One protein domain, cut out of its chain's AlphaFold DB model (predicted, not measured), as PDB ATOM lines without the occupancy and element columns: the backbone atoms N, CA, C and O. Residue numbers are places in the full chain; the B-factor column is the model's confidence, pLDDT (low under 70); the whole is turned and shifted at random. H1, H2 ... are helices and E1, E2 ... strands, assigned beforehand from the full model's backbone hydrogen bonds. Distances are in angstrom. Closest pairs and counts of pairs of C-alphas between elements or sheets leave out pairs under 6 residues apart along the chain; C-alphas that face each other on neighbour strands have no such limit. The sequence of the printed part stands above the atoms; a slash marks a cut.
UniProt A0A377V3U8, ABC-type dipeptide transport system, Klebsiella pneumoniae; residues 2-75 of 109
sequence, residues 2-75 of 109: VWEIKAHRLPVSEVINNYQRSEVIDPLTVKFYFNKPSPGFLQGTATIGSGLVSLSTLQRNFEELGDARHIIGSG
ATOM      1  N   VAL A   2     271.891 257.400 246.141       55.38
ATOM      2  CA  VAL A   2     271.739 258.864 246.407       55.38
ATOM      3  C   VAL A   2     271.708 259.216 247.908       55.38
ATOM      4  O   VAL A   2     272.244 260.244 248.316       55.38
ATOM      5  N   TRP A   3     271.119 258.351 248.737       43.84
ATOM      6  CA  TRP A   3     271.081 258.538 250.192       43.84
ATOM      7  C   TRP A   3     272.456 258.369 250.857       43.84
ATOM      8  O   TRP A   3     272.813 259.180 251.705       43.84
ATOM      9  N   GLU A   4     273.255 257.391 250.420       61.25
ATOM     10  CA  GLU A   4     274.636 257.191 250.897       61.25
ATOM     11  C   GLU A   4     275.553 258.343 250.480       61.25
ATOM     12  O   GLU A   4     276.352 258.803 251.287       61.25
ATOM     13  N   ILE A   5     275.379 258.875 249.261       69.38
ATOM     14  CA  ILE A   5     276.138 260.037 248.777       69.38
ATOM     15  C   ILE A   5     275.955 261.231 249.722       69.38
ATOM     16  O   ILE A   5     276.935 261.843 250.138       69.38
ATOM     17  N   LYS A   6     274.711 261.540 250.111       66.38
ATOM     18  CA  LYS A   6     274.434 262.647 251.040       66.38
ATOM     19  C   LYS A   6     274.930 262.365 252.457       66.38
ATOM     20  O   LYS A   6     275.491 263.266 253.073       66.38
ATOM     21  N   ALA A   7     274.734 261.146 252.961       77.75
ATOM     22  CA  ALA A   7     275.142 260.772 254.315       77.75
ATOM     23  C   ALA A   7     276.664 260.878 254.512       77.75
ATOM     24  O   ALA A   7     277.118 261.376 255.536       77.75
ATOM     25  N   HIS A   8     277.435 260.483 253.497       84.75
ATOM     26  CA  HIS A   8     278.898 260.477 253.529       84.75
ATOM     27  C   HIS A   8     279.543 261.699 252.858       84.75
ATOM     28  O   HIS A   8     280.766 261.750 252.723       84.75
ATOM     29  N   ARG A   9     278.740 262.702 252.465       87.62
ATOM     30  CA  ARG A   9     279.189 263.944 251.800       87.62
ATOM     31  C   ARG A   9     280.002 263.696 250.520       87.62
ATOM     32  O   ARG A   9     280.880 264.480 250.174       87.62
ATOM     33  N   LEU A  10     279.700 262.612 249.807       85.62
ATOM     34  CA  LEU A  10     280.347 262.294 248.538       85.62
ATOM     35  C   LEU A  10     279.895 263.286 247.449       85.62
ATOM     36  O   LEU A  10     278.728 263.692 247.432       85.62
ATOM     37  N   PRO A  11     280.782 263.672 246.518       81.69
ATOM     38  CA  PRO A  11     280.414 264.547 245.417       81.69
ATOM     39  C   PRO A  11     279.466 263.838 244.447       81.69
ATOM     40  O   PRO A  11     279.542 262.628 244.219       81.69
ATOM     41  N   VAL A  12     278.569 264.613 243.838       82.50
ATOM     42  CA  VAL A  12     277.748 264.127 242.727       82.50
ATOM     43  C   VAL A  12     278.633 264.017 241.487       82.50
ATOM     44  O   VAL A  12     279.403 264.925 241.190       82.50
ATOM     45  N   SER A  13     278.520 262.907 240.757       79.94
ATOM     46  CA  SER A  13     279.261 262.716 239.508       79.94
ATOM     47  C   SER A  13     278.805 263.713 238.440       79.94
ATOM     48  O   SER A  13     277.621 263.772 238.111       79.94
ATOM     49  N   GLU A  14     279.749 264.447 237.854       77.50
ATOM     50  CA  GLU A  14     279.484 265.376 236.743       77.50
ATOM     51  C   GLU A  14     279.410 264.665 235.381       77.50
ATOM     52  O   GLU A  14     278.885 265.213 234.413       77.50
ATOM     53  N   VAL A  15     279.915 263.429 235.296       75.56
ATOM     54  CA  VAL A  15     280.054 262.685 234.030       75.56
ATOM     55  C   VAL A  15     278.870 261.764 233.723       75.56
ATOM     56  O   VAL A  15     278.737 261.293 232.595       75.56
ATOM     57  N   ILE A  16     277.983 261.516 234.695       83.12
ATOM     58  CA  ILE A  16     276.795 260.667 234.532       83.12
ATOM     59  C   ILE A  16     275.535 261.542 234.549       83.12
ATOM     60  O   ILE A  16     274.953 261.811 235.598       83.12
ATOM     61  N   ASN A  17     275.080 261.973 233.370       87.56
ATOM     62  CA  ASN A  17     273.834 262.733 233.244       87.56
ATOM     63  C   ASN A  17     272.596 261.821 233.222       87.56
ATOM     64  O   ASN A  17     272.672 260.637 232.897       87.56
ATOM     65  N   ASN A  18     271.432 262.386 233.555       91.62
ATOM     66  CA  ASN A  18     270.119 261.738 233.434       91.62
ATOM     67  C   ASN A  18     269.934 260.425 234.231       91.62
ATOM     68  O   ASN A  18     268.898 259.775 234.078       91.62
ATOM     69  N   TYR A  19     270.889 260.028 235.082       91.56
ATOM     70  CA  TYR A  19     270.797 258.813 235.895       91.56
ATOM     71  C   TYR A  19     269.651 258.918 236.900       91.56
ATOM     72  O   TYR A  19     269.561 259.871 237.673       91.56
ATOM     73  N   GLN A  20     268.774 257.917 236.882       92.38
ATOM     74  CA  GLN A  20     267.631 257.834 237.782       92.38
ATOM     75  C   GLN A  20     267.862 256.781 238.867       92.38
ATOM     76  O   GLN A  20     267.701 257.069 240.052       92.38
ATOM     77  N   ARG A  21     268.203 255.553 238.463       92.88
ATOM     78  CA  ARG A  21     268.450 254.422 239.369       92.88
ATOM     79  C   ARG A  21     269.191 253.291 238.659       92.88
ATOM     80  O   ARG A  21     269.208 253.219 237.432       92.88
ATOM     81  N   SER A  22     269.725 252.362 239.440       93.75
ATOM     82  CA  SER A  22     270.213 251.062 238.982       93.75
ATOM     83  C   SER A  22     269.496 249.940 239.728       93.75
ATOM     84  O   SER A  22     268.969 250.140 240.822       93.75
ATOM     85  N   GLU A  23     269.442 248.772 239.104       96.69
ATOM     86  CA  GLU A  23     268.815 247.562 239.625       96.69
ATOM     87  C   GLU A  23     269.784 246.401 239.448       96.69
ATOM     88  O   GLU A  23     270.259 246.163 238.337       96.69
ATOM     89  N   VAL A  24     270.096 245.708 240.539       96.38
ATOM     90  CA  VAL A  24     270.867 244.465 240.483       96.38
ATOM     91  C   VAL A  24     269.888 243.360 240.114       96.38
ATOM     92  O   VAL A  24     268.997 243.049 240.900       96.38
ATOM     93  N   ILE A  25     270.020 242.826 238.904       97.81
ATOM     94  CA  ILE A  25     269.151 241.755 238.402       97.81
ATOM     95  C   ILE A  25     269.662 240.401 238.909       97.81
ATOM     96  O   ILE A  25     268.872 239.561 239.331       97.81
ATOM     97  N   ASP A  26     270.985 240.221 238.912       96.81
ATOM     98  CA  ASP A  26     271.703 239.043 239.402       96.81
ATOM     99  C   ASP A  26     273.176 239.423 239.717       96.81
ATOM    100  O   ASP A  26     273.552 240.584 239.510       96.81
ATOM    101  N   PRO A  27     274.030 238.506 240.227       95.19
ATOM    102  CA  PRO A  27     275.396 238.839 240.646       95.19
ATOM    103  C   PRO A  27     276.301 239.471 239.576       95.19
ATOM    104  O   PRO A  27     277.271 240.131 239.943       95.19
ATOM    105  N   LEU A  28     276.022 239.272 238.284       95.88
ATOM    106  CA  LEU A  28     276.836 239.784 237.173       95.88
ATOM    107  C   LEU A  28     276.055 240.714 236.231       95.88
ATOM    108  O   LEU A  28     276.618 241.196 235.248       95.88
ATOM    109  N   THR A  29     274.794 241.020 236.549       95.75
ATOM    110  CA  THR A  29     273.932 241.867 235.721       95.75
ATOM    111  C   THR A  29     273.370 243.037 236.517       95.75
ATOM    112  O   THR A  29     272.560 242.880 237.434       95.75
ATOM    113  N   VAL A  30     273.726 244.250 236.090       96.25
ATOM    114  CA  VAL A  30     273.141 245.496 236.599       96.25
ATOM    115  C   VAL A  30     272.436 246.224 235.463       96.25
ATOM    116  O   VAL A  30     273.010 246.454 234.399       96.25
ATOM    117  N   LYS A  31     271.189 246.628 235.699       96.38
ATOM    118  CA  LYS A  31     270.395 247.423 234.763       96.38
ATOM    119  C   LYS A  31     270.335 248.878 235.212       96.38
ATOM    120  O   LYS A  31     269.992 249.168 236.356       96.38
ATOM    121  N   PHE A  32     270.629 249.796 234.297       94.56
ATOM    122  CA  PHE A  32     270.624 251.239 234.544       94.56
ATOM    123  C   PHE A  32     269.397 251.894 233.908       94.56
ATOM    124  O   PHE A  32     269.035 251.585 232.774       94.56
ATOM    125  N   TYR A  33     268.765 252.804 234.644       95.56
ATOM    126  CA  TYR A  33     267.587 253.548 234.216       95.56
ATOM    127  C   TYR A  33     267.926 255.034 234.156       95.56
ATOM    128  O   TYR A  33     268.443 255.604 235.123       95.56
ATOM    129  N   PHE A  34     267.595 255.659 233.028       95.12
ATOM    130  CA  PHE A  34     267.807 257.080 232.782       95.12
ATOM    131  C   PHE A  34     266.473 257.755 232.475       95.12
ATOM    132  O   PHE A  34     265.628 257.181 231.787       95.12
ATOM    133  N   ASN A  35     266.280 258.982 232.961       95.62
ATOM    134  CA  ASN A  35     265.056 259.749 232.696       95.62
ATOM    135  C   ASN A  35     265.017 260.359 231.278       95.62
ATOM    136  O   ASN A  35     263.955 260.760 230.807       95.62
ATOM    137  N   LYS A  36     266.172 260.423 230.605       94.81
ATOM    138  CA  LYS A  36     266.407 260.891 229.231       94.81
ATOM    139  C   LYS A  36     267.620 260.138 228.657       94.81
ATOM    140  O   LYS A  36     268.399 259.594 229.442       94.81
ATOM    141  N   PRO A  37     267.833 260.116 227.328       93.81
ATOM    142  CA  PRO A  37     269.025 259.501 226.744       93.81
ATOM    143  C   PRO A  37     270.332 260.001 227.382       93.81
ATOM    144  O   PRO A  37     270.493 261.197 227.628       93.81
ATOM    145  N   SER A  38     271.271 259.085 227.633       92.19
ATOM    146  CA  SER A  38     272.597 259.369 228.202       92.19
ATOM    147  C   SER A  38     273.694 258.742 227.324       92.19
ATOM    148  O   SER A  38     274.253 257.700 227.665       92.19
ATOM    149  N   PRO A  39     273.987 259.315 226.140       90.44
ATOM    150  CA  PRO A  39     274.935 258.718 225.191       90.44
ATOM    151  C   PRO A  39     276.372 258.649 225.731       90.44
ATOM    152  O   PRO A  39     277.124 257.751 225.366       90.44
ATOM    153  N   GLY A  40     276.745 259.562 226.633       90.06
ATOM    154  CA  GLY A  40     278.065 259.590 227.266       90.06
ATOM    155  C   GLY A  40     278.246 258.593 228.412       90.06
ATOM    156  O   GLY A  40     279.349 258.496 228.938       90.06
ATOM    157  N   PHE A  41     277.204 257.849 228.807       91.44
ATOM    158  CA  PHE A  41     277.240 256.988 229.994       91.44
ATOM    159  C   PHE A  41     278.401 255.987 229.971       91.44
ATOM    160  O   PHE A  41     279.183 255.940 230.917       91.44
ATOM    161  N   LEU A  42     278.556 255.244 228.869       91.38
ATOM    162  CA  LEU A  42     279.599 254.218 228.746       91.38
ATOM    163  C   LEU A  42     281.009 254.812 228.828       91.38
ATOM    164  O   LEU A  42     281.892 254.241 229.467       91.38
ATOM    165  N   GLN A  43     281.215 255.987 228.229       91.69
ATOM    166  CA  GLN A  43     282.479 256.706 228.340       91.69
ATOM    167  C   GLN A  43     282.707 257.186 229.777       91.69
ATOM    168  O   GLN A  43     283.792 256.989 230.315       91.69
ATOM    169  N   GLY A  44     281.683 257.759 230.417       88.25
ATOM    170  CA  GLY A  44     281.737 258.217 231.805       88.25
ATOM    171  C   GLY A  44     282.134 257.098 232.770       88.25
ATOM    172  O   GLY A  44     282.991 257.304 233.632       88.25
ATOM    173  N   THR A  45     281.604 255.887 232.571       89.81
ATOM    174  CA  THR A  45     281.954 254.699 233.371       89.81
ATOM    175  C   THR A  45     283.364 254.164 233.120       89.81
ATOM    176  O   THR A  45     283.876 253.416 233.943       89.81
ATOM    177  N   ALA A  46     284.014 254.557 232.023       89.94
ATOM    178  CA  ALA A  46     285.379 254.152 231.685       89.94
ATOM    179  C   ALA A  46     286.447 255.169 232.136       89.94
ATOM    180  O   ALA A  46     287.633 254.989 231.861       89.94
ATOM    181  N   THR A  47     286.047 256.259 232.801       86.50
ATOM    182  CA  THR A  47     286.986 257.273 233.298       86.50
ATOM    183  C   THR A  47     287.623 256.863 234.625       86.50
ATOM    184  O   THR A  47     287.066 256.075 235.388       86.50
ATOM    185  N   ILE A  48     288.785 257.446 234.936       83.50
ATOM    186  CA  ILE A  48     289.539 257.152 236.165       83.50
ATOM    187  C   ILE A  48     288.734 257.409 237.454       83.50
ATOM    188  O   ILE A  48     288.932 256.718 238.448       83.50
ATOM    189  N   GLY A  49     287.791 258.357 237.427       82.75
ATOM    190  CA  GLY A  49     286.921 258.681 238.565       82.75
ATOM    191  C   GLY A  49     285.773 257.693 238.793       82.75
ATOM    192  O   GLY A  49     285.071 257.808 239.794       82.75
ATOM    193  N   SER A  50     285.583 256.726 237.894       87.00
ATOM    194  CA  SER A  50     284.478 255.756 237.925       87.00
ATOM    195  C   SER A  50     284.923 254.354 238.361       87.00
ATOM    196  O   SER A  50     284.255 253.364 238.065       87.00
ATOM    197  N   GLY A  51     286.063 254.251 239.052       88.88
ATOM    198  CA  GLY A  51     286.573 252.983 239.568       88.88
ATOM    199  C   GLY A  51     285.643 252.343 240.606       88.88
ATOM    200  O   GLY A  51     285.054 253.025 241.445       88.88
ATOM    201  N   LEU A  52     285.543 251.010 240.582       91.25
ATOM    202  CA  LEU A  52     284.808 250.257 241.596       91.25
ATOM    203  C   LEU A  52     285.609 250.198 242.900       91.25
ATOM    204  O   LEU A  52     286.778 249.795 242.917       91.25
ATOM    205  N   VAL A  53     284.952 250.555 244.000       92.75
ATOM    206  CA  VAL A  53     285.506 250.521 245.355       92.75
ATOM    207  C   VAL A  53     284.682 249.616 246.266       92.75
ATOM    208  O   VAL A  53     283.505 249.357 246.020       92.75
ATOM    209  N   SER A  54     285.319 249.116 247.322       92.94
ATOM    210  CA  SER A  54     284.676 248.279 248.335       92.94
ATOM    211  C   SER A  54     283.572 249.026 249.092       92.94
ATOM    212  O   SER A  54     283.625 250.249 249.247       92.94
ATOM    213  N   LEU A  55     282.624 248.279 249.667       91.62
ATOM    214  CA  LEU A  55     281.609 248.842 250.564       91.62
ATOM    215  C   LEU A  55     282.236 249.552 251.774       91.62
ATOM    216  O   LEU A  55     281.766 250.617 252.158       91.62
ATOM    217  N   SER A  56     283.336 249.027 252.325       92.44
ATOM    218  CA  SER A  56     284.056 249.678 253.430       92.44
ATOM    219  C   SER A  56     284.667 251.026 253.045       92.44
ATOM    220  O   SER A  56     284.788 251.894 253.900       92.44
ATOM    221  N   THR A  57     285.031 251.225 251.773       92.69
ATOM    222  CA  THR A  57     285.454 252.540 251.270       92.69
ATOM    223  C   THR A  57     284.255 253.493 251.219       92.69
ATOM    224  O   THR A  57     284.359 254.635 251.648       92.69
ATOM    225  N   LEU A  58     283.105 253.020 250.722       90.19
ATOM    226  CA  LEU A  58     281.888 253.829 250.552       90.19
ATOM    227  C   LEU A  58     281.223 254.242 251.871       90.19
ATOM    228  O   LEU A  58     280.503 255.234 251.900       90.19
ATOM    229  N   GLN A  59     281.460 253.494 252.949       91.38
ATOM    230  CA  GLN A  59     280.949 253.789 254.293       91.38
ATOM    231  C   GLN A  59     281.733 254.891 255.025       91.38
ATOM    232  O   GLN A  59     281.385 255.246 256.153       91.38
ATOM    233  N   ARG A  60     282.799 255.425 254.422       92.31
ATOM    234  CA  ARG A  60     283.609 256.504 254.998       92.31
ATOM    235  C   ARG A  60     283.110 257.864 254.557       92.31
ATOM    236  O   ARG A  60     282.563 258.012 253.468       92.31
ATOM    237  N   ASN A  61     283.343 258.876 255.385       93.38
ATOM    238  CA  ASN A  61     283.085 260.248 254.975       93.38
ATOM    239  C   ASN A  61     284.099 260.706 253.928       93.38
ATOM    240  O   ASN A  61     285.251 260.274 253.933       93.38
ATOM    241  N   PHE A  62     283.681 261.634 253.073       89.88
ATOM    242  CA  PHE A  62     284.517 262.177 252.007       89.88
ATOM    243  C   PHE A  62     285.875 262.709 252.497       89.88
ATOM    244  O   PHE A  62     286.886 262.493 251.834       89.88
ATOM    245  N   GLU A  63     285.937 263.332 253.676       90.69
ATOM    246  CA  GLU A  63     287.186 263.880 254.222       90.69
ATOM    247  C   GLU A  63     288.194 262.797 254.635       90.69
ATOM    248  O   GLU A  63     289.396 263.050 254.665       90.69
ATOM    249  N   GLU A  64     287.727 261.582 254.926       90.88
ATOM    250  CA  GLU A  64     288.585 260.445 255.282       90.88
ATOM    251  C   GLU A  64     289.225 259.791 254.049       90.88
ATOM    252  O   GLU A  64     290.207 259.059 254.183       90.88
ATOM    253  N   LEU A  65     288.683 260.057 252.853       90.19
ATOM    254  CA  LEU A  65     289.170 259.515 251.579       90.19
ATOM    255  C   LEU A  65     290.385 260.278 251.026       90.19
ATOM    256  O   LEU A  65     290.888 259.931 249.962       90.19
ATOM    257  N   GLY A  66     290.871 261.297 251.743       88.94
ATOM    258  CA  GLY A  66     292.170 261.917 251.473       88.94
ATOM    259  C   GLY A  66     293.366 261.054 251.898       88.94
ATOM    260  O   GLY A  66     294.478 261.334 251.468       88.94
ATOM    261  N   ASP A  67     293.143 260.024 252.721       91.88
ATOM    262  CA  ASP A  67     294.141 259.010 253.081       91.88
ATOM    263  C   ASP A  67     293.955 257.784 252.180       91.88
ATOM    264  O   ASP A  67     292.955 257.061 252.263       91.88
ATOM    265  N   ALA A  68     294.926 257.539 251.306       91.69
ATOM    266  CA  ALA A  68     294.873 256.490 250.301       91.69
ATOM    267  C   ALA A  68     294.764 255.086 250.918       91.69
ATOM    268  O   ALA A  68     294.216 254.177 250.289       91.69
ATOM    269  N   ARG A  69     295.214 254.892 252.166       93.56
ATOM    270  CA  ARG A  69     295.131 253.601 252.876       93.56
ATOM    271  C   ARG A  69     293.689 253.217 253.207       93.56
ATOM    272  O   ARG A  69     293.397 252.043 253.431       93.56
ATOM    273  N   HIS A  70     292.769 254.179 253.206       94.06
ATOM    274  CA  HIS A  70     291.339 253.935 253.384       94.06
ATOM    275  C   HIS A  70     290.616 253.507 252.101       94.06
ATOM    276  O   HIS A  70     289.444 253.124 252.165       94.06
ATOM    277  N   ILE A  71     291.287 253.550 250.948       93.56
ATOM    278  CA  ILE A  71     290.685 253.278 249.646       93.56
ATOM    279  C   ILE A  71     291.015 251.854 249.201       93.56
ATOM    280  O   ILE A  71     292.130 251.540 248.790       93.56
ATOM    281  N   ILE A  72     290.001 250.991 249.200       94.69
ATOM    282  CA  ILE A  72     290.089 249.647 248.618       94.69
ATOM    283  C   ILE A  72     289.315 249.612 247.297       94.69
ATOM    284  O   ILE A  72     288.086 249.692 247.297       94.69
ATOM    285  N   GLY A  73     290.036 249.495 246.175       93.38
ATOM    286  CA  GLY A  73     289.481 249.363 244.818       93.38
ATOM    287  C   GLY A  73     289.398 247.915 244.316       93.38
ATOM    288  O   GLY A  73     289.777 246.983 245.022       93.38
ATOM    289  N   SER A  74     288.955 247.697 243.077       93.06
ATOM    290  CA  SER A  74     288.965 246.381 242.403       93.06
ATOM    291  C   SER A  74     290.234 246.104 241.575       93.06
ATOM    292  O   SER A  74     290.262 245.173 240.771       93.06
ATOM    293  N   GLY A  75     291.262 246.943 241.711       91.69
ATOM    294  CA  GLY A  75     292.493 246.848 240.931       91.69
ATOM    295  C   GLY A  75     293.475 245.768 241.415       91.69
ATOM    296  O   GLY A  75     293.265 245.146 242.459       91.69
TER     297      GLY A  75
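AT A GLANCE: This is residues 2 to 75 of the 109 residues of the protein "ABC-type dipeptide transport system" of Klebsiella pneumoniae (UniProt A0A377V3U8). What shape does the model make? A long two-stranded hairpin, E1 and E2, stands at one end, the short helices H3 and H4 stand at the other, and the short helices H1 and H2 lie between them along the longest axis. Unnamed stretches join these parts in an open frame, with one long link, from H1 to E1, and no named element in its middle. What is it built of, and how large is it? The printed part has 74 residues with four named helices and two named strands, in the order H1, E1, E2, H2, H3, H4; the sheet E1 - E2 is antiparallel, and the class is mixed, helices and strands, with under half of the residues, 34, in named elements. It is only just compact, close to loose, with a radius of gyration of the C-alphas of 13.5 A and spans of 36 by 26 by 23 A.

IN THESE COORDINATES: Where are the strands? E1 is residues 19 to 26, 20.1 A from first to last C-alpha, and begins at C-alpha 19 at (270.797, 258.813, 235.895). E2 is residues 29 to 34, 16.7 A long. Where are the helices? H1 is residues 2 to 7, 8.8 A long, from C-alpha 2 at (271.739, 258.864, 246.407), and H2 is residues 41 to 45, 6.2 A long. H3 is residues 55 to 58, 5.0 A long, and H4 is residues 62 to 66, 7.7 A long, ending at C-alpha 66 at (292.170, 261.917, 251.473).

HOW THE PARTS SIT: How do the strands pair? E1 and E2 form a hairpin, antiparallel at 161 degrees between their directions, and C-alphas 22 and 32 face each other at 4.5 A. N 23 and O 31 are within hydrogen-bond range at 2.8 A, as are N 31 and O 23 at 2.8 A. How do the helices stand? H3 and H4 are close but not clearly touching, their closest C-alphas being those of Thr 57 and Leu 65, 7.9 A apart. H1 and H3 are apart, but only just, at 8.0 A between their closest C-alphas, and H2 is apart from H1, H3, H4 and E1. What do the helix backbones show? Every O i to N i+4 pair is within hydrogen-bond range in H1 and H2, while H3 is too short for such a pair. H4 has 0 of 1 such pairs within range and 1 of 2 O i to N i+3 pairs.

THE WHOLE: How far does it reach? The two C-alphas farthest apart are those of Lys 36 and Arg 69, at 37.9 A. Which links are long? The link from H1 to E1, 11 residues, is long, and the printed part has no cut. Where is confidence low? The mean pLDDT of the printed part is 88.5, and residues 2 to 6 are under 70.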